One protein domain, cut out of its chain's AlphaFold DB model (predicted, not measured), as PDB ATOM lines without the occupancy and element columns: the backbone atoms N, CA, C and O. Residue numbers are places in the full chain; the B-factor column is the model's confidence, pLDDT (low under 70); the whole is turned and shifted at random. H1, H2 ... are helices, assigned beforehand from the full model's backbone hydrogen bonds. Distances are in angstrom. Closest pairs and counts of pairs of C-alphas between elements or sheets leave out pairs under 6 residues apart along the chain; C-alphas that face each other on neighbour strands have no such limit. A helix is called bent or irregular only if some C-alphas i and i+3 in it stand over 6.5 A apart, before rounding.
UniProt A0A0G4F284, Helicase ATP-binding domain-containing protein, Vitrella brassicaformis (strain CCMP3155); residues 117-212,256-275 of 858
ATOM      1  N   ASP A 117    -105.389 -59.593 137.477       44.38
ATOM      2  CA  ASP A 117    -103.951 -59.618 137.751       44.38
ATOM      3  C   ASP A 117    -103.191 -59.270 136.467       44.38
ATOM      4  O   ASP A 117    -102.907 -60.117 135.622       44.38
ATOM      5  N   ALA A 118    -102.852 -57.987 136.311       50.66
ATOM      6  CA  ALA A 118    -102.074 -57.476 135.179       50.66
ATOM      7  C   ALA A 118    -100.700 -58.170 135.009       50.66
ATOM      8  O   ALA A 118    -100.131 -58.127 133.921       50.66
ATOM      9  N   ALA A 119    -100.197 -58.840 136.054       49.53
ATOM     10  CA  ALA A 119     -98.925 -59.563 136.055       49.53
ATOM     11  C   ALA A 119     -98.958 -60.904 135.288       49.53
ATOM     12  O   ALA A 119     -97.926 -61.342 134.784       49.53
ATOM     13  N   ASP A 120    -100.124 -61.550 135.145       55.72
ATOM     14  CA  ASP A 120    -100.215 -62.877 134.509       55.72
ATOM     15  C   ASP A 120    -100.154 -62.812 132.966       55.72
ATOM     16  O   ASP A 120     -99.845 -63.809 132.314       55.72
ATOM     17  N   MET A 121    -100.374 -61.644 132.351       64.88
ATOM     18  CA  MET A 121    -100.412 -61.480 130.884       64.88
ATOM     19  C   MET A 121     -99.037 -61.285 130.215       64.88
ATOM     20  O   MET A 121     -98.959 -61.247 128.984       64.88
ATOM     21  N   GLU A 122     -97.949 -61.206 130.990       66.06
ATOM     22  CA  GLU A 122     -96.580 -61.063 130.464       66.06
ATOM     23  C   GLU A 122     -95.988 -62.382 129.930       66.06
ATOM     24  O   GLU A 122     -95.038 -62.364 129.149       66.06
ATOM     25  N   SER A 123     -96.558 -63.538 130.298       78.69
ATOM     26  CA  SER A 123     -96.069 -64.855 129.866       78.69
ATOM     27  C   SER A 123     -96.984 -65.523 128.834       78.69
ATOM     28  O   SER A 123     -98.209 -65.457 128.934       78.69
ATOM     29  N   THR A 124     -96.406 -66.270 127.883       76.19
ATOM     30  CA  THR A 124     -97.159 -67.078 126.896       76.19
ATOM     31  C   THR A 124     -98.115 -68.074 127.569       76.19
ATOM     32  O   THR A 124     -99.205 -68.340 127.065       76.19
ATOM     33  N   ALA A 125     -97.734 -68.611 128.734       73.62
ATOM     34  CA  ALA A 125     -98.572 -69.523 129.511       73.62
ATOM     35  C   ALA A 125     -99.785 -68.811 130.134       73.62
ATOM     36  O   ALA A 125    -100.894 -69.346 130.096       73.62
ATOM     37  N   GLY A 126     -99.595 -67.602 130.664       76.69
ATOM     38  CA  GLY A 126    -100.676 -66.798 131.229       76.69
ATOM     39  C   GLY A 126    -101.636 -66.247 130.170       76.69
ATOM     40  O   GLY A 126    -102.846 -66.263 130.380       76.69
ATOM     41  N   GLN A 127    -101.136 -65.902 128.981       82.56
ATOM     42  CA  GLN A 127    -101.964 -65.523 127.825       82.56
ATOM     43  C   GLN A 127    -102.885 -66.673 127.377       82.56
ATOM     44  O   GLN A 127    -104.083 -66.470 127.167       82.56
ATOM     45  N   MET A 128    -102.356 -67.903 127.307       82.19
ATOM     46  CA  MET A 128    -103.140 -69.094 126.950       82.19
ATOM     47  C   MET A 128    -104.150 -69.453 128.046       82.19
ATOM     48  O   MET A 128    -105.288 -69.820 127.749       82.19
ATOM     49  N   ARG A 129    -103.761 -69.313 129.320       80.38
ATOM     50  CA  ARG A 129    -104.667 -69.471 130.465       80.38
ATOM     51  C   ARG A 129    -105.817 -68.468 130.403       80.38
ATOM     52  O   ARG A 129    -106.964 -68.879 130.555       80.38
ATOM     53  N   TRP A 130    -105.528 -67.192 130.144       85.81
ATOM     54  CA  TRP A 130    -106.550 -66.154 130.023       85.81
ATOM     55  C   TRP A 130    -107.543 -66.497 128.909       85.81
ATOM     56  O   TRP A 130    -108.744 -66.549 129.163       85.81
ATOM     57  N   LEU A 131    -107.059 -66.837 127.706       84.94
ATOM     58  CA  LEU A 131    -107.929 -67.202 126.580       84.94
ATOM     59  C   LEU A 131    -108.827 -68.399 126.926       84.94
ATOM     60  O   LEU A 131    -110.027 -68.387 126.653       84.94
ATOM     61  N   ARG A 132    -108.263 -69.419 127.580       83.75
ATOM     62  CA  ARG A 132    -108.991 -70.620 128.005       83.75
ATOM     63  C   ARG A 132    -110.072 -70.311 129.040       83.75
ATOM     64  O   ARG A 132    -111.178 -70.839 128.929       83.75
ATOM     65  N   GLN A 133    -109.776 -69.466 130.026       82.88
ATOM     66  CA  GLN A 133    -110.730 -69.064 131.063       82.88
ATOM     67  C   GLN A 133    -111.867 -68.225 130.483       82.88
ATOM     68  O   GLN A 133    -113.029 -68.524 130.754       82.88
ATOM     69  N   THR A 134    -111.548 -67.256 129.624       85.31
ATOM     70  CA  THR A 134    -112.528 -66.421 128.918       85.31
ATOM     71  C   THR A 134    -113.499 -67.276 128.097       85.31
ATOM     72  O   THR A 134    -114.715 -67.123 128.203       85.31
ATOM     73  N   VAL A 135    -112.987 -68.262 127.350       86.50
ATOM     74  CA  VAL A 135    -113.818 -69.180 126.551       86.50
ATOM     75  C   VAL A 135    -114.632 -70.144 127.425       86.50
ATOM     76  O   VAL A 135    -115.800 -70.407 127.137       86.50
ATOM     77  N   THR A 136    -114.053 -70.648 128.516       84.25
ATOM     78  CA  THR A 136    -114.757 -71.530 129.466       84.25
ATOM     79  C   THR A 136    -115.905 -70.792 130.159       84.25
ATOM     80  O   THR A 136    -116.990 -71.350 130.313       84.25
ATOM     81  N   HIS A 137    -115.691 -69.528 130.534       83.50
ATOM     82  CA  HIS A 137    -116.711 -68.669 131.130       83.50
ATOM     83  C   HIS A 137    -117.867 -68.403 130.156       83.50
ATOM     84  O   HIS A 137    -119.025 -68.603 130.522       83.50
ATOM     85  N   HIS A 138    -117.556 -68.064 128.899       85.25
ATOM     86  CA  HIS A 138    -118.554 -67.875 127.839       85.25
ATOM     87  C   HIS A 138    -119.433 -69.119 127.634       85.25
ATOM     88  O   HIS A 138    -120.662 -69.043 127.625       85.25
ATOM     89  N   LEU A 139    -118.815 -70.301 127.546       84.19
ATOM     90  CA  LEU A 139    -119.549 -71.561 127.395       84.19
ATOM     91  C   LEU A 139    -120.406 -71.905 128.623       84.19
ATOM     92  O   LEU A 139    -121.502 -72.444 128.472       84.19
ATOM     93  N   LYS A 140    -119.940 -71.564 129.829       81.81
ATOM     94  CA  LYS A 140    -120.685 -71.777 131.078       81.81
ATOM     95  C   LYS A 140    -121.929 -70.889 131.169       81.81
ATOM     96  O   LYS A 140    -122.976 -71.365 131.612       81.81
ATOM     97  N   GLN A 141    -121.835 -69.636 130.717       79.12
ATOM     98  CA  GLN A 141    -122.981 -68.722 130.633       79.12
ATOM     99  C   GLN A 141    -124.031 -69.228 129.635       79.12
ATOM    100  O   GLN A 141    -125.216 -69.274 129.959       79.12
ATOM    101  N   ARG A 142    -123.593 -69.729 128.473       79.06
ATOM    102  CA  ARG A 142    -124.476 -70.317 127.451       79.06
ATOM    103  C   ARG A 142    -125.120 -71.650 127.880       79.06
ATOM    104  O   ARG A 142    -126.179 -72.017 127.381       79.06
ATOM    105  N   GLY A 143    -124.484 -72.386 128.795       69.81
ATOM    106  CA  GLY A 143    -124.887 -73.724 129.252       69.81
ATOM    107  C   GLY A 143    -125.691 -73.780 130.559       69.81
ATOM    108  O   GLY A 143    -125.714 -74.838 131.189       69.81
ATOM    109  N   ALA A 144    -126.304 -72.672 131.000       54.09
ATOM    110  CA  ALA A 144    -127.047 -72.575 132.267       54.09
ATOM    111  C   ALA A 144    -126.236 -72.996 133.518       54.09
ATOM    112  O   ALA A 144    -126.778 -73.566 134.464       54.09
ATOM    113  N   GLY A 145    -124.924 -72.725 133.534       57.88
ATOM    114  CA  GLY A 145    -124.058 -72.941 134.698       57.88
ATOM    115  C   GLY A 145    -123.369 -74.309 134.790       57.88
ATOM    116  O   GLY A 145    -122.523 -74.481 135.671       57.88
ATOM    117  N   ASN A 146    -123.658 -75.249 133.881       65.81
ATOM    118  CA  ASN A 146    -122.928 -76.519 133.791       65.81
ATOM    119  C   ASN A 146    -121.486 -76.303 133.306       65.81
ATOM    120  O   ASN A 146    -121.230 -75.450 132.454       65.81
ATOM    121  N   GLU A 147    -120.534 -77.086 133.828       73.81
ATOM    122  CA  GLU A 147    -119.163 -77.040 133.314       73.81
ATOM    123  C   GLU A 147    -119.099 -77.568 131.870       73.81
ATOM    124  O   GLU A 147    -119.591 -78.670 131.601       73.81
ATOM    125  N   PRO A 148    -118.493 -76.814 130.932       78.19
ATOM    126  CA  PRO A 148    -118.349 -77.263 129.556       78.19
ATOM    127  C   PRO A 148    -117.342 -78.411 129.470       78.19
ATOM    128  O   PRO A 148    -116.307 -78.403 130.132       78.19
ATOM    129  N   ALA A 149    -117.617 -79.399 128.618       80.56
ATOM    130  CA  ALA A 149    -116.691 -80.507 128.407       80.56
ATOM    131  C   ALA A 149    -115.378 -80.010 127.770       80.56
ATOM    132  O   ALA A 149    -115.411 -79.177 126.862       80.56
ATOM    133  N   LEU A 150    -114.230 -80.584 128.157       78.44
ATOM    134  CA  LEU A 150    -112.903 -80.226 127.617       78.44
ATOM    135  C   LEU A 150    -112.875 -80.194 126.079       78.44
ATOM    136  O   LEU A 150    -112.297 -79.285 125.491       78.44
ATOM    137  N   ALA A 151    -113.542 -81.145 125.416       77.00
ATOM    138  CA  ALA A 151    -113.617 -81.193 123.957       77.00
ATOM    139  C   ALA A 151    -114.294 -79.948 123.348       77.00
ATOM    140  O   ALA A 151    -113.856 -79.467 122.307       77.00
ATOM    141  N   GLN A 152    -115.319 -79.398 124.011       81.12
ATOM    142  CA  GLN A 152    -116.025 -78.191 123.567       81.12
ATOM    143  C   GLN A 152    -115.161 -76.940 123.754       81.12
ATOM    144  O   GLN A 152    -115.095 -76.097 122.862       81.12
ATOM    145  N   VAL A 153    -114.457 -76.841 124.887       84.50
ATOM    146  CA  VAL A 153    -113.530 -75.730 125.159       84.50
ATOM    147  C   VAL A 153    -112.361 -75.755 124.170       84.50
ATOM    148  O   VAL A 153    -112.025 -74.727 123.587       84.50
ATOM    149  N   LYS A 154    -111.762 -76.930 123.940       81.75
ATOM    150  CA  LYS A 154    -110.625 -77.120 123.027       81.75
ATOM    151  C   LYS A 154    -110.983 -76.789 121.574       81.75
ATOM    152  O   LYS A 154    -110.224 -76.077 120.919       81.75
ATOM    153  N   ASP A 155    -112.133 -77.259 121.087       82.75
ATOM    154  CA  ASP A 155    -112.613 -76.965 119.728       82.75
ATOM    155  C   ASP A 155    -112.859 -75.460 119.536       82.75
ATOM    156  O   ASP A 155    -112.381 -74.868 118.568       82.75
ATOM    157  N   LEU A 156    -113.514 -74.807 120.502       86.62
ATOM    158  CA  LEU A 156    -113.809 -73.380 120.406       86.62
ATOM    159  C   LEU A 156    -112.537 -72.516 120.450       86.62
ATOM    160  O   LEU A 156    -112.388 -71.614 119.626       86.62
ATOM    161  N   VAL A 157    -111.585 -72.823 121.339       86.38
ATOM    162  CA  VAL A 157    -110.281 -72.134 121.389       86.38
ATOM    163  C   VAL A 157    -109.502 -72.321 120.081       86.38
ATOM    164  O   VAL A 157    -108.931 -71.357 119.576       86.38
ATOM    165  N   SER A 158    -109.508 -73.525 119.498       84.44
ATOM    166  CA  SER A 158    -108.831 -73.793 118.220       84.44
ATOM    167  C   SER A 158    -109.375 -72.914 117.093       84.44
ATOM    168  O   SER A 158    -108.601 -72.289 116.367       84.44
ATOM    169  N   ARG A 159    -110.703 -72.811 116.973       84.88
ATOM    170  CA  ARG A 159    -111.348 -71.993 115.934       84.88
ATOM    171  C   ARG A 159    -111.134 -70.494 116.159       84.88
ATOM    172  O   ARG A 159    -110.928 -69.763 115.196       84.88
ATOM    173  N   ILE A 160    -111.116 -70.031 117.413       87.38
ATOM    174  CA  ILE A 160    -110.781 -68.632 117.737       87.38
ATOM    175  C   ILE A 160    -109.358 -68.303 117.275       87.38
ATOM    176  O   ILE A 160    -109.144 -67.261 116.663       87.38
ATOM    177  N   ILE A 161    -108.393 -69.199 117.508       85.62
ATOM    178  CA  ILE A 161    -107.012 -69.019 117.038       85.62
ATOM    179  C   ILE A 161    -106.958 -68.952 115.503       85.62
ATOM    180  O   ILE A 161    -106.279 -68.084 114.959       85.62
ATOM    181  N   GLU A 162    -107.706 -69.804 114.795       83.94
ATOM    182  CA  GLU A 162    -107.783 -69.771 113.323       83.94
ATOM    183  C   GLU A 162    -108.331 -68.441 112.793       83.94
ATOM    184  O   GLU A 162    -107.766 -67.872 111.858       83.94
ATOM    185  N   VAL A 163    -109.386 -67.910 113.420       85.88
ATOM    186  CA  VAL A 163    -109.955 -66.603 113.058       85.88
ATOM    187  C   VAL A 163    -108.953 -65.480 113.335       85.88
ATOM    188  O   VAL A 163    -108.748 -64.627 112.472       85.88
ATOM    189  N   LEU A 164    -108.276 -65.493 114.488       83.31
ATOM    190  CA  LEU A 164    -107.281 -64.473 114.848       83.31
ATOM    191  C   LEU A 164    -106.101 -64.430 113.868       83.31
ATOM    192  O   LEU A 164    -105.644 -63.333 113.524       83.31
ATOM    193  N   CYS A 165    -105.648 -65.599 113.405       81.00
ATOM    194  CA  CYS A 165    -104.546 -65.772 112.453       81.00
ATOM    195  C   CYS A 165    -104.930 -65.535 110.982       81.00
ATOM    196  O   CYS A 165    -104.065 -65.647 110.116       81.00
ATOM    197  N   SER A 166    -106.195 -65.242 110.677       82.50
ATOM    198  CA  SER A 166    -106.626 -64.962 109.307       82.50
ATOM    199  C   SER A 166    -106.213 -63.557 108.843       82.50
ATOM    200  O   SER A 166    -106.224 -62.599 109.619       82.50
ATOM    201  N   ASP A 167    -105.925 -63.414 107.546       75.69
ATOM    202  CA  ASP A 167    -105.585 -62.133 106.899       75.69
ATOM    203  C   ASP A 167    -106.826 -61.253 106.616       75.69
ATOM    204  O   ASP A 167    -106.820 -60.400 105.725       75.69
ATOM    205  N   MET A 168    -107.932 -61.478 107.333       80.19
ATOM    206  CA  MET A 168    -109.176 -60.732 107.145       80.19
ATOM    207  C   MET A 168    -109.061 -59.302 107.690       80.19
ATOM    208  O   MET A 168    -108.410 -59.059 108.709       80.19
ATOM    209  N   ALA A 169    -109.741 -58.359 107.028       78.94
ATOM    210  CA  ALA A 169    -109.916 -56.999 107.536       78.94
ATOM    211  C   ALA A 169    -110.697 -57.008 108.863       78.94
ATOM    212  O   ALA A 169    -111.559 -57.865 109.065       78.94
ATOM    213  N   ASP A 170    -110.426 -56.045 109.748       75.25
ATOM    214  CA  ASP A 170    -110.945 -56.040 111.125       75.25
ATOM    215  C   ASP A 170    -112.483 -56.101 111.208       75.25
ATOM    216  O   ASP A 170    -113.017 -56.787 112.078       75.25
ATOM    217  N   GLU A 171    -113.203 -55.481 110.266       76.81
ATOM    218  CA  GLU A 171    -114.674 -55.553 110.187       76.81
ATOM    219  C   GLU A 171    -115.181 -56.972 109.865       76.81
ATOM    220  O   GLU A 171    -116.121 -57.467 110.488       76.81
ATOM    221  N   ALA A 172    -114.530 -57.671 108.928       78.12
ATOM    222  CA  ALA A 172    -114.876 -59.051 108.567       78.12
ATOM    223  C   ALA A 172    -114.498 -60.045 109.678       78.12
ATOM    224  O   ALA A 172    -115.171 -61.057 109.900       78.12
ATOM    225  N   LEU A 173    -113.429 -59.733 110.407       82.69
ATOM    226  CA  LEU A 173    -112.944 -60.519 111.529       82.69
ATOM    227  C   LEU A 173    -113.868 -60.401 112.751       82.69
ATOM    228  O   LEU A 173    -114.158 -61.412 113.390       82.69
ATOM    229  N   GLN A 174    -114.397 -59.204 113.026       81.12
ATOM    230  CA  GLN A 174    -115.450 -58.988 114.026       81.12
ATOM    231  C   GLN A 174    -116.715 -59.784 113.699       81.12
ATOM    232  O   GLN A 174    -117.225 -60.482 114.574       81.12
ATOM    233  N   GLY A 175    -117.178 -59.740 112.443       81.50
ATOM    234  CA  GLY A 175    -118.340 -60.519 111.999       81.50
ATOM    235  C   GLY A 175    -118.142 -62.026 112.191       81.50
ATOM    236  O   GLY A 175    -118.965 -62.686 112.816       81.50
ATOM    237  N   THR A 176    -116.993 -62.555 111.762       84.69
ATOM    238  CA  THR A 176    -116.683 -63.990 111.890       84.69
ATOM    239  C   THR A 176    -116.530 -64.430 113.354       84.69
ATOM    240  O   THR A 176    -116.936 -65.531 113.723       84.69
ATOM    241  N   MET A 177    -115.963 -63.574 114.213       85.56
ATOM    242  CA  MET A 177    -115.846 -63.840 115.652       85.56
ATOM    243  C   MET A 177    -117.220 -63.847 116.338       85.56
ATOM    244  O   MET A 177    -117.479 -64.688 117.201       85.56
ATOM    245  N   LEU A 178    -118.115 -62.947 115.922       85.88
ATOM    246  CA  LEU A 178    -119.489 -62.882 116.407       85.88
ATOM    247  C   LEU A 178    -120.303 -64.110 115.975       85.88
ATOM    248  O   LEU A 178    -121.014 -64.684 116.795       85.88
ATOM    249  N   ASP A 179    -120.158 -64.555 114.726       85.50
ATOM    250  CA  ASP A 179    -120.819 -65.768 114.223       85.50
ATOM    251  C   ASP A 179    -120.382 -67.017 115.005       85.50
ATOM    252  O   ASP A 179    -121.173 -67.932 115.247       85.50
ATOM    253  N   LEU A 180    -119.121 -67.043 115.444       86.31
ATOM    254  CA  LEU A 180    -118.532 -68.140 116.202       86.31
ATOM    255  C   LEU A 180    -118.953 -68.142 117.683       86.31
ATOM    256  O   LEU A 180    -119.217 -69.210 118.242       86.31
ATOM    257  N   LEU A 181    -119.035 -66.972 118.325       85.50
ATOM    258  CA  LEU A 181    -119.390 -66.844 119.746       85.50
ATOM    259  C   LEU A 181    -120.903 -66.688 119.990       85.50
ATOM    260  O   LEU A 181    -121.375 -67.016 121.082       85.50
ATOM    261  N   GLY A 182    -121.662 -66.275 118.974       83.25
ATOM    262  CA  GLY A 182    -123.074 -65.902 119.056       83.25
ATOM    263  C   GLY A 182    -123.284 -64.461 119.538       83.25
ATOM    264  O   GLY A 182    -122.379 -63.829 120.077       83.25
ATOM    265  N   ILE A 183    -124.513 -63.950 119.388       76.69
ATOM    266  CA  ILE A 183    -124.902 -62.578 119.784       76.69
ATOM    267  C   ILE A 183    -124.671 -62.329 121.288       76.69
ATOM    268  O   ILE A 183    -124.336 -61.225 121.696       76.69
ATOM    269  N   GLU A 184    -124.785 -63.367 122.118       78.31
ATOM    270  CA  GLU A 184    -124.514 -63.305 123.563       78.31
ATOM    271  C   GLU A 184    -123.020 -63.113 123.889       78.31
ATOM    272  O   GLU A 184    -122.671 -62.734 124.999       78.31
ATOM    273  N   GLY A 185    -122.126 -63.352 122.923       80.19
ATOM    274  CA  GLY A 185    -120.675 -63.260 123.077       80.19
ATOM    275  C   GLY A 185    -120.051 -61.955 122.591       80.19
ATOM    276  O   GLY A 185    -118.844 -61.942 122.370       80.19
ATOM    277  N   ILE A 186    -120.831 -60.883 122.395       84.56
ATOM    278  CA  ILE A 186    -120.329 -59.580 121.905       84.56
ATOM    279  C   ILE A 186    -119.196 -59.041 122.789       84.56
ATOM    280  O   ILE A 186    -118.165 -58.612 122.271       84.56
ATOM    281  N   GLU A 187    -119.361 -59.091 124.113       82.19
ATOM    282  CA  GLU A 187    -118.356 -58.604 125.067       82.19
ATOM    283  C   GLU A 187    -117.087 -59.467 125.021       82.19
ATOM    284  O   GLU A 187    -115.980 -58.954 124.866       82.19
ATOM    285  N   THR A 188    -117.255 -60.792 125.024       84.56
ATOM    286  CA  THR A 188    -116.163 -61.763 124.874       84.56
ATOM    287  C   THR A 188    -115.394 -61.566 123.560       84.56
ATOM    288  O   THR A 188    -114.163 -61.629 123.540       84.56
ATOM    289  N   ALA A 189    -116.101 -61.309 122.456       84.88
ATOM    290  CA  ALA A 189    -115.505 -61.035 121.152       84.88
ATOM    291  C   ALA A 189    -114.686 -59.737 121.185       84.88
ATOM    292  O   ALA A 189    -113.544 -59.726 120.725       84.88
ATOM    293  N   ALA A 190    -115.232 -58.664 121.762       83.62
ATOM    294  CA  ALA A 190    -114.537 -57.386 121.892       83.62
ATOM    295  C   ALA A 190    -113.237 -57.522 122.705       83.62
ATOM    296  O   ALA A 190    -112.187 -57.059 122.255       83.62
ATOM    297  N   ASP A 191    -113.276 -58.236 123.834       84.00
ATOM    298  CA  ASP A 191    -112.116 -58.462 124.706       84.00
ATOM    299  C   ASP A 191    -110.995 -59.261 124.022       84.00
ATOM    300  O   ASP A 191    -109.807 -58.944 124.162       84.00
ATOM    301  N   ILE A 192    -111.356 -60.308 123.273       86.00
ATOM    302  CA  ILE A 192    -110.394 -61.132 122.527       86.00
ATOM    303  C   ILE A 192    -109.754 -60.309 121.402       86.00
ATOM    304  O   ILE A 192    -108.537 -60.365 121.207       86.00
ATOM    305  N   LEU A 193    -110.551 -59.515 120.681       86.25
ATOM    306  CA  LEU A 193    -110.074 -58.709 119.557       86.25
ATOM    307  C   LEU A 193    -109.217 -57.524 119.999       86.25
ATOM    308  O   LEU A 193    -108.199 -57.248 119.363       86.25
ATOM    309  N   GLN A 194    -109.536 -56.894 121.131       86.38
ATOM    310  CA  GLN A 194    -108.700 -55.847 121.724       86.38
ATOM    311  C   GLN A 194    -107.289 -56.363 122.059       86.38
ATOM    312  O   GLN A 194    -106.309 -55.622 121.973       86.38
ATOM    313  N   LYS A 195    -107.166 -57.653 122.399       85.88
ATOM    314  CA  LYS A 195    -105.899 -58.322 122.741       85.88
ATOM    315  C   LYS A 195    -105.273 -59.095 121.571       85.88
ATOM    316  O   LYS A 195    -104.267 -59.781 121.772       85.88
ATOM    317  N   ARG A 196    -105.799 -58.957 120.345       84.75
ATOM    318  CA  ARG A 196    -105.330 -59.667 119.135       84.75
ATOM    319  C   ARG A 196    -103.807 -59.598 118.919       84.75
ATOM    320  O   ARG A 196    -103.230 -60.658 118.683       84.75
ATOM    321  N   PRO A 197    -103.116 -58.445 119.045       82.00
ATOM    322  CA  PRO A 197    -101.664 -58.387 118.834       82.00
ATOM    323  C   PRO A 197    -100.873 -59.268 119.810       82.00
ATOM    324  O   PRO A 197     -99.918 -59.930 119.414       82.00
ATOM    325  N   VAL A 198    -101.303 -59.325 121.075       82.12
ATOM    326  CA  VAL A 198    -100.678 -60.151 122.120       82.12
ATOM    327  C   VAL A 198    -100.942 -61.636 121.858       82.12
ATOM    328  O   VAL A 198    -100.045 -62.465 121.992       82.12
ATOM    329  N   MET A 199    -102.154 -61.971 121.407       83.00
ATOM    330  CA  MET A 199    -102.529 -63.344 121.064       83.00
ATOM    331  C   MET A 199    -101.775 -63.894 119.855       83.00
ATOM    332  O   MET A 199    -101.423 -65.070 119.845       83.00
ATOM    333  N   LEU A 200    -101.479 -63.064 118.853       82.38
ATOM    334  CA  LEU A 200    -100.689 -63.495 117.697       82.38
ATOM    335  C   LEU A 200     -99.251 -63.853 118.097       82.38
ATOM    336  O   LEU A 200     -98.754 -64.905 117.701       82.38
ATOM    337  N   VAL A 201     -98.631 -63.053 118.971       82.12
ATOM    338  CA  VAL A 201     -97.300 -63.352 119.535       82.12
ATOM    339  C   VAL A 201     -97.320 -64.653 120.344       82.12
ATOM    340  O   VAL A 201     -96.406 -65.472 120.227       82.12
ATOM    341  N   MET A 202     -98.378 -64.881 121.131       85.06
ATOM    342  CA  MET A 202     -98.575 -66.135 121.862       85.06
ATOM    343  C   MET A 202     -98.631 -67.339 120.910       85.06
ATOM    344  O   MET A 202     -97.954 -68.341 121.143       85.06
ATOM    345  N   VAL A 203     -99.431 -67.254 119.845       81.19
ATOM    346  CA  VAL A 203     -99.627 -68.352 118.886       81.19
ATOM    347  C   VAL A 203     -98.332 -68.677 118.144       81.19
ATOM    348  O   VAL A 203     -97.997 -69.856 118.010       81.19
ATOM    349  N   ASP A 204     -97.564 -67.665 117.737       78.56
ATOM    350  CA  ASP A 204     -96.261 -67.870 117.099       78.56
ATOM    351  C   ASP A 204     -95.265 -68.561 118.043       78.56
ATOM    352  O   ASP A 204     -94.634 -69.550 117.659       78.56
ATOM    353  N   ALA A 205     -95.192 -68.135 119.311       79.81
ATOM    354  CA  ALA A 205     -94.332 -68.765 120.314       79.81
ATOM    355  C   ALA A 205     -94.718 -70.233 120.584       79.81
ATOM    356  O   ALA A 205     -93.854 -71.112 120.675       79.81
ATOM    357  N   LEU A 206     -96.017 -70.532 120.672       77.25
ATOM    358  CA  LEU A 206     -96.520 -71.897 120.862       77.25
ATOM    359  C   LEU A 206     -96.274 -72.775 119.632       77.25
ATOM    360  O   LEU A 206     -95.949 -73.957 119.769       77.25
ATOM    361  N   ARG A 207     -96.371 -72.201 118.430       78.06
ATOM    362  CA  ARG A 207     -96.056 -72.891 117.178       78.06
ATOM    363  C   ARG A 207     -94.576 -73.259 117.107       78.06
ATOM    364  O   ARG A 207     -94.255 -74.387 116.741       78.06
ATOM    365  N   GLU A 208     -93.673 -72.364 117.504       77.19
ATOM    366  CA  GLU A 208     -92.235 -72.661 117.567       77.19
ATOM    367  C   GLU A 208     -91.910 -73.751 118.600       77.19
ATOM    368  O   GLU A 208     -91.147 -74.677 118.304       77.19
ATOM    369  N   GLN A 209     -92.558 -73.716 119.769       74.12
ATOM    370  CA  GLN A 209     -92.440 -74.781 120.769       74.12
ATOM    371  C   GLN A 209     -92.937 -76.130 120.236       74.12
ATOM    372  O   GLN A 209     -92.259 -77.144 120.420       74.12
ATOM    373  N   ALA A 210     -94.073 -76.160 119.536       72.50
ATOM    374  CA  ALA A 210     -94.612 -77.380 118.940       72.50
ATOM    375  C   ALA A 210     -93.671 -77.958 117.866       72.50
ATOM    376  O   ALA A 210     -93.414 -79.162 117.854       72.50
ATOM    377  N   ILE A 211     -93.079 -77.103 117.022       71.62
ATOM    378  CA  ILE A 211     -92.102 -77.515 116.001       71.62
ATOM    379  C   ILE A 211     -90.837 -78.097 116.649       71.62
ATOM    380  O   ILE A 211     -90.312 -79.098 116.163       71.62
ATOM    381  N   SER A 212     -90.365 -77.522 117.761       68.31
ATOM    382  CA  SER A 212     -89.164 -78.000 118.469       68.31
ATOM    383  C   SER A 212     -89.313 -79.399 119.087       68.31
ATOM    384  O   SER A 212     -88.316 -80.080 119.315       68.31
ATOM    385  N   SER A 256    -101.656 -77.396 112.273       73.81
ATOM    386  CA  SER A 256    -103.005 -76.904 112.587       73.81
ATOM    387  C   SER A 256    -103.074 -76.335 114.010       73.81
ATOM    388  O   SER A 256    -102.275 -76.701 114.876       73.81
ATOM    389  N   SER A 257    -104.039 -75.449 114.272       74.94
ATOM    390  CA  SER A 257    -104.256 -74.870 115.607       74.94
ATOM    391  C   SER A 257    -104.496 -75.949 116.668       74.94
ATOM    392  O   SER A 257    -103.978 -75.852 117.778       74.94
ATOM    393  N   LEU A 258    -105.182 -77.033 116.299       72.38
ATOM    394  CA  LEU A 258    -105.429 -78.179 117.171       72.38
ATOM    395  C   LEU A 258    -104.138 -78.942 117.520       72.38
ATOM    396  O   LEU A 258    -103.916 -79.256 118.689       72.38
ATOM    397  N   GLU A 259    -103.238 -79.158 116.555       68.94
ATOM    398  CA  GLU A 259    -101.927 -79.790 116.801       68.94
ATOM    399  C   GLU A 259    -101.017 -78.929 117.695       68.94
ATOM    400  O   GLU A 259    -100.248 -79.463 118.497       68.94
ATOM    401  N   ILE A 260    -101.113 -77.595 117.602       73.38
ATOM    402  CA  ILE A 260    -100.375 -76.668 118.477       73.38
ATOM    403  C   ILE A 260    -100.879 -76.783 119.926       73.38
ATOM    404  O   ILE A 260    -100.075 -76.845 120.859       73.38
ATOM    405  N   LEU A 261    -102.198 -76.864 120.134       75.00
ATOM    406  CA  LEU A 261    -102.792 -77.036 121.467       75.00
ATOM    407  C   LEU A 261    -102.427 -78.397 122.086       75.00
ATOM    408  O   LEU A 261    -102.115 -78.484 123.275       75.00
ATOM    409  N   GLU A 262    -102.383 -79.456 121.282       71.69
ATOM    410  CA  GLU A 262    -101.978 -80.789 121.745       71.69
ATOM    411  C   GLU A 262    -100.497 -80.848 122.127       71.69
ATOM    412  O   GLU A 262    -100.149 -81.326 123.209       71.69
ATOM    413  N   ALA A 263     -99.620 -80.285 121.293       62.47
ATOM    414  CA  ALA A 263     -98.181 -80.272 121.537       62.47
ATOM    415  C   ALA A 263     -97.771 -79.421 122.753       62.47
ATOM    416  O   ALA A 263     -96.687 -79.625 123.306       62.47
ATOM    417  N   THR A 264     -98.620 -78.481 123.183       66.19
ATOM    418  CA  THR A 264     -98.370 -77.550 124.301       66.19
ATOM    419  C   THR A 264     -98.954 -78.026 125.635       66.19
ATOM    420  O   THR A 264     -98.728 -77.389 126.664       66.19
ATOM    421  N   GLY A 265     -99.620 -79.187 125.657       65.94
ATOM    422  CA  GLY A 265    -100.174 -79.777 126.878       65.94
ATOM    423  C   GLY A 265    -101.469 -79.112 127.347       65.94
ATOM    424  O   GLY A 265    -101.754 -79.135 128.544       65.94
ATOM    425  N   PHE A 266    -102.252 -78.529 126.428       75.12
ATOM    426  CA  PHE A 266    -103.510 -77.832 126.726       75.12
ATOM    427  C   PHE A 266    -104.465 -78.675 127.586       75.12
ATOM    428  O   PHE A 266    -104.961 -78.193 128.602       75.12
ATOM    429  N   ASP A 267    -104.641 -79.952 127.239       73.75
ATOM    430  CA  ASP A 267    -105.538 -80.876 127.946       73.75
ATOM    431  C   ASP A 267    -105.048 -81.161 129.378       73.75
ATOM    432  O   ASP A 267    -105.831 -81.146 130.325       73.75
ATOM    433  N   GLN A 268    -103.735 -81.351 129.562       68.81
ATOM    434  CA  GLN A 268    -103.131 -81.576 130.881       68.81
ATOM    435  C   GLN A 268    -103.207 -80.330 131.764       68.81
ATOM    436  O   GLN A 268    -103.446 -80.447 132.963       68.81
ATOM    437  N   GLN A 269    -103.024 -79.142 131.186       67.00
ATOM    438  CA  GLN A 269    -103.127 -77.881 131.913       67.00
ATOM    439  C   GLN A 269    -104.577 -77.555 132.284       67.00
ATOM    440  O   GLN A 269    -104.812 -77.121 133.405       67.00
ATOM    441  N   TYR A 270    -105.543 -77.802 131.394       64.69
ATOM    442  CA  TYR A 270    -106.966 -77.607 131.686       64.69
ATOM    443  C   TYR A 270    -107.437 -78.543 132.802       64.69
ATOM    444  O   TYR A 270    -108.037 -78.091 133.773       64.69
ATOM    445  N   LEU A 271    -107.088 -79.832 132.717       63.06
ATOM    446  CA  LEU A 271    -107.392 -80.804 133.768       63.06
ATOM    447  C   LEU A 271    -106.694 -80.433 135.083       63.06
ATOM    448  O   LEU A 271    -107.322 -80.465 136.139       63.06
ATOM    449  N   ALA A 272    -105.423 -80.021 135.039       57.94
ATOM    450  CA  ALA A 272    -104.703 -79.561 136.224       57.94
ATOM    451  C   ALA A 272    -105.347 -78.317 136.848       57.94
ATOM    452  O   ALA A 272    -105.398 -78.240 138.066       57.94
ATOM    453  N   GLU A 273    -105.867 -77.376 136.058       57.97
ATOM    454  CA  GLU A 273    -106.539 -76.156 136.527       57.97
ATOM    455  C   GLU A 273    -107.924 -76.429 137.120       57.97
ATOM    456  O   GLU A 273    -108.242 -75.867 138.167       57.97
ATOM    457  N   GLN A 274    -108.701 -77.348 136.538       55.31
ATOM    458  CA  GLN A 274    -109.936 -77.843 137.160       55.31
ATOM    459  C   GLN A 274    -109.653 -78.553 138.489       55.31
ATOM    460  O   GLN A 274    -110.398 -78.405 139.458       55.31
ATOM    461  N   THR A 275    -108.528 -79.268 138.566       43.34
ATOM    462  CA  THR A 275    -108.096 -79.928 139.801       43.34
ATOM    463  C   THR A 275    -107.564 -78.911 140.825       43.34
ATOM    464  O   THR A 275    -107.928 -78.990 141.990       43.34
TER     465      THR A 275
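Overview. This is residues 117 to 212 and 256 to 275 of the 858 residues of the protein "Helicase ATP-binding domain-containing protein" of Vitrella brassicaformis (strain CCMP3155) (UniProt A0A0G4F284). Two helices, H1 and H2, cross in the core of a compact, rounded body; H3 and H4 pack on one side, H5 and H6 on the other, and H7 lies at the rim. The printed part has 116 residues with seven named helices, H1 to H7 in chain order, and no named strand: all helix, mostly crossed packing. The radius of gyration of the C-alphas is 13.7 A and the spans are 37 by 35 by 29 A.

Arrangement. The longest helix, H1, residues 124 to 142, touches H2, residues 150 to 164, at a steep tilt of 66 degrees; the closest C-alphas, of Thr 136 and Val 153, are 6.1 A apart. With residues 131 to 138 alone H1 touches H4, residues 183 to 194, at a shallow tilt of 12 degrees, opposite ways; the closest C-alphas, of His 138 and Gly 185, are 7.0 A apart. H2, the hub, touches four helices. Among them, H3, residues 170 to 181, forms a helical hairpin with it, at 11 degrees, with the closest C-alphas, of Val 163 and Leu 173, 6.9 A apart. H5, residues 196 to 212, and H6, residues 257 to 263, touch; their closest C-alphas, of Ala 210 and Ala 263, are 5.3 A apart. H7, residues 266 to 275, touches no helix but is near H1. Each O i to N i+4 pair is within hydrogen-bond range in H1, H2, H3, H5, H6 and H7, and 6 of 8 in H4.

Along the chain. H1 is 27.5 A long from C-alpha 124 at (-97.159, -67.078, 126.896), H5 24.5 A and H2 21.0 A. H4 is irregular: C-alphas 184 and 187 are 7.9 A apart. H7 ends at C-alpha 275, (-108.096, -79.928, 139.801).

Size, cuts and confidence. Residues 213 to 255 are not printed; C-alphas 212 and 256 are 15.1 A apart across the cut. No link printed whole is long. The mean pLDDT of the printed part is 77.0, and residues 117 to 122 and 268 to 275 are among those under 70.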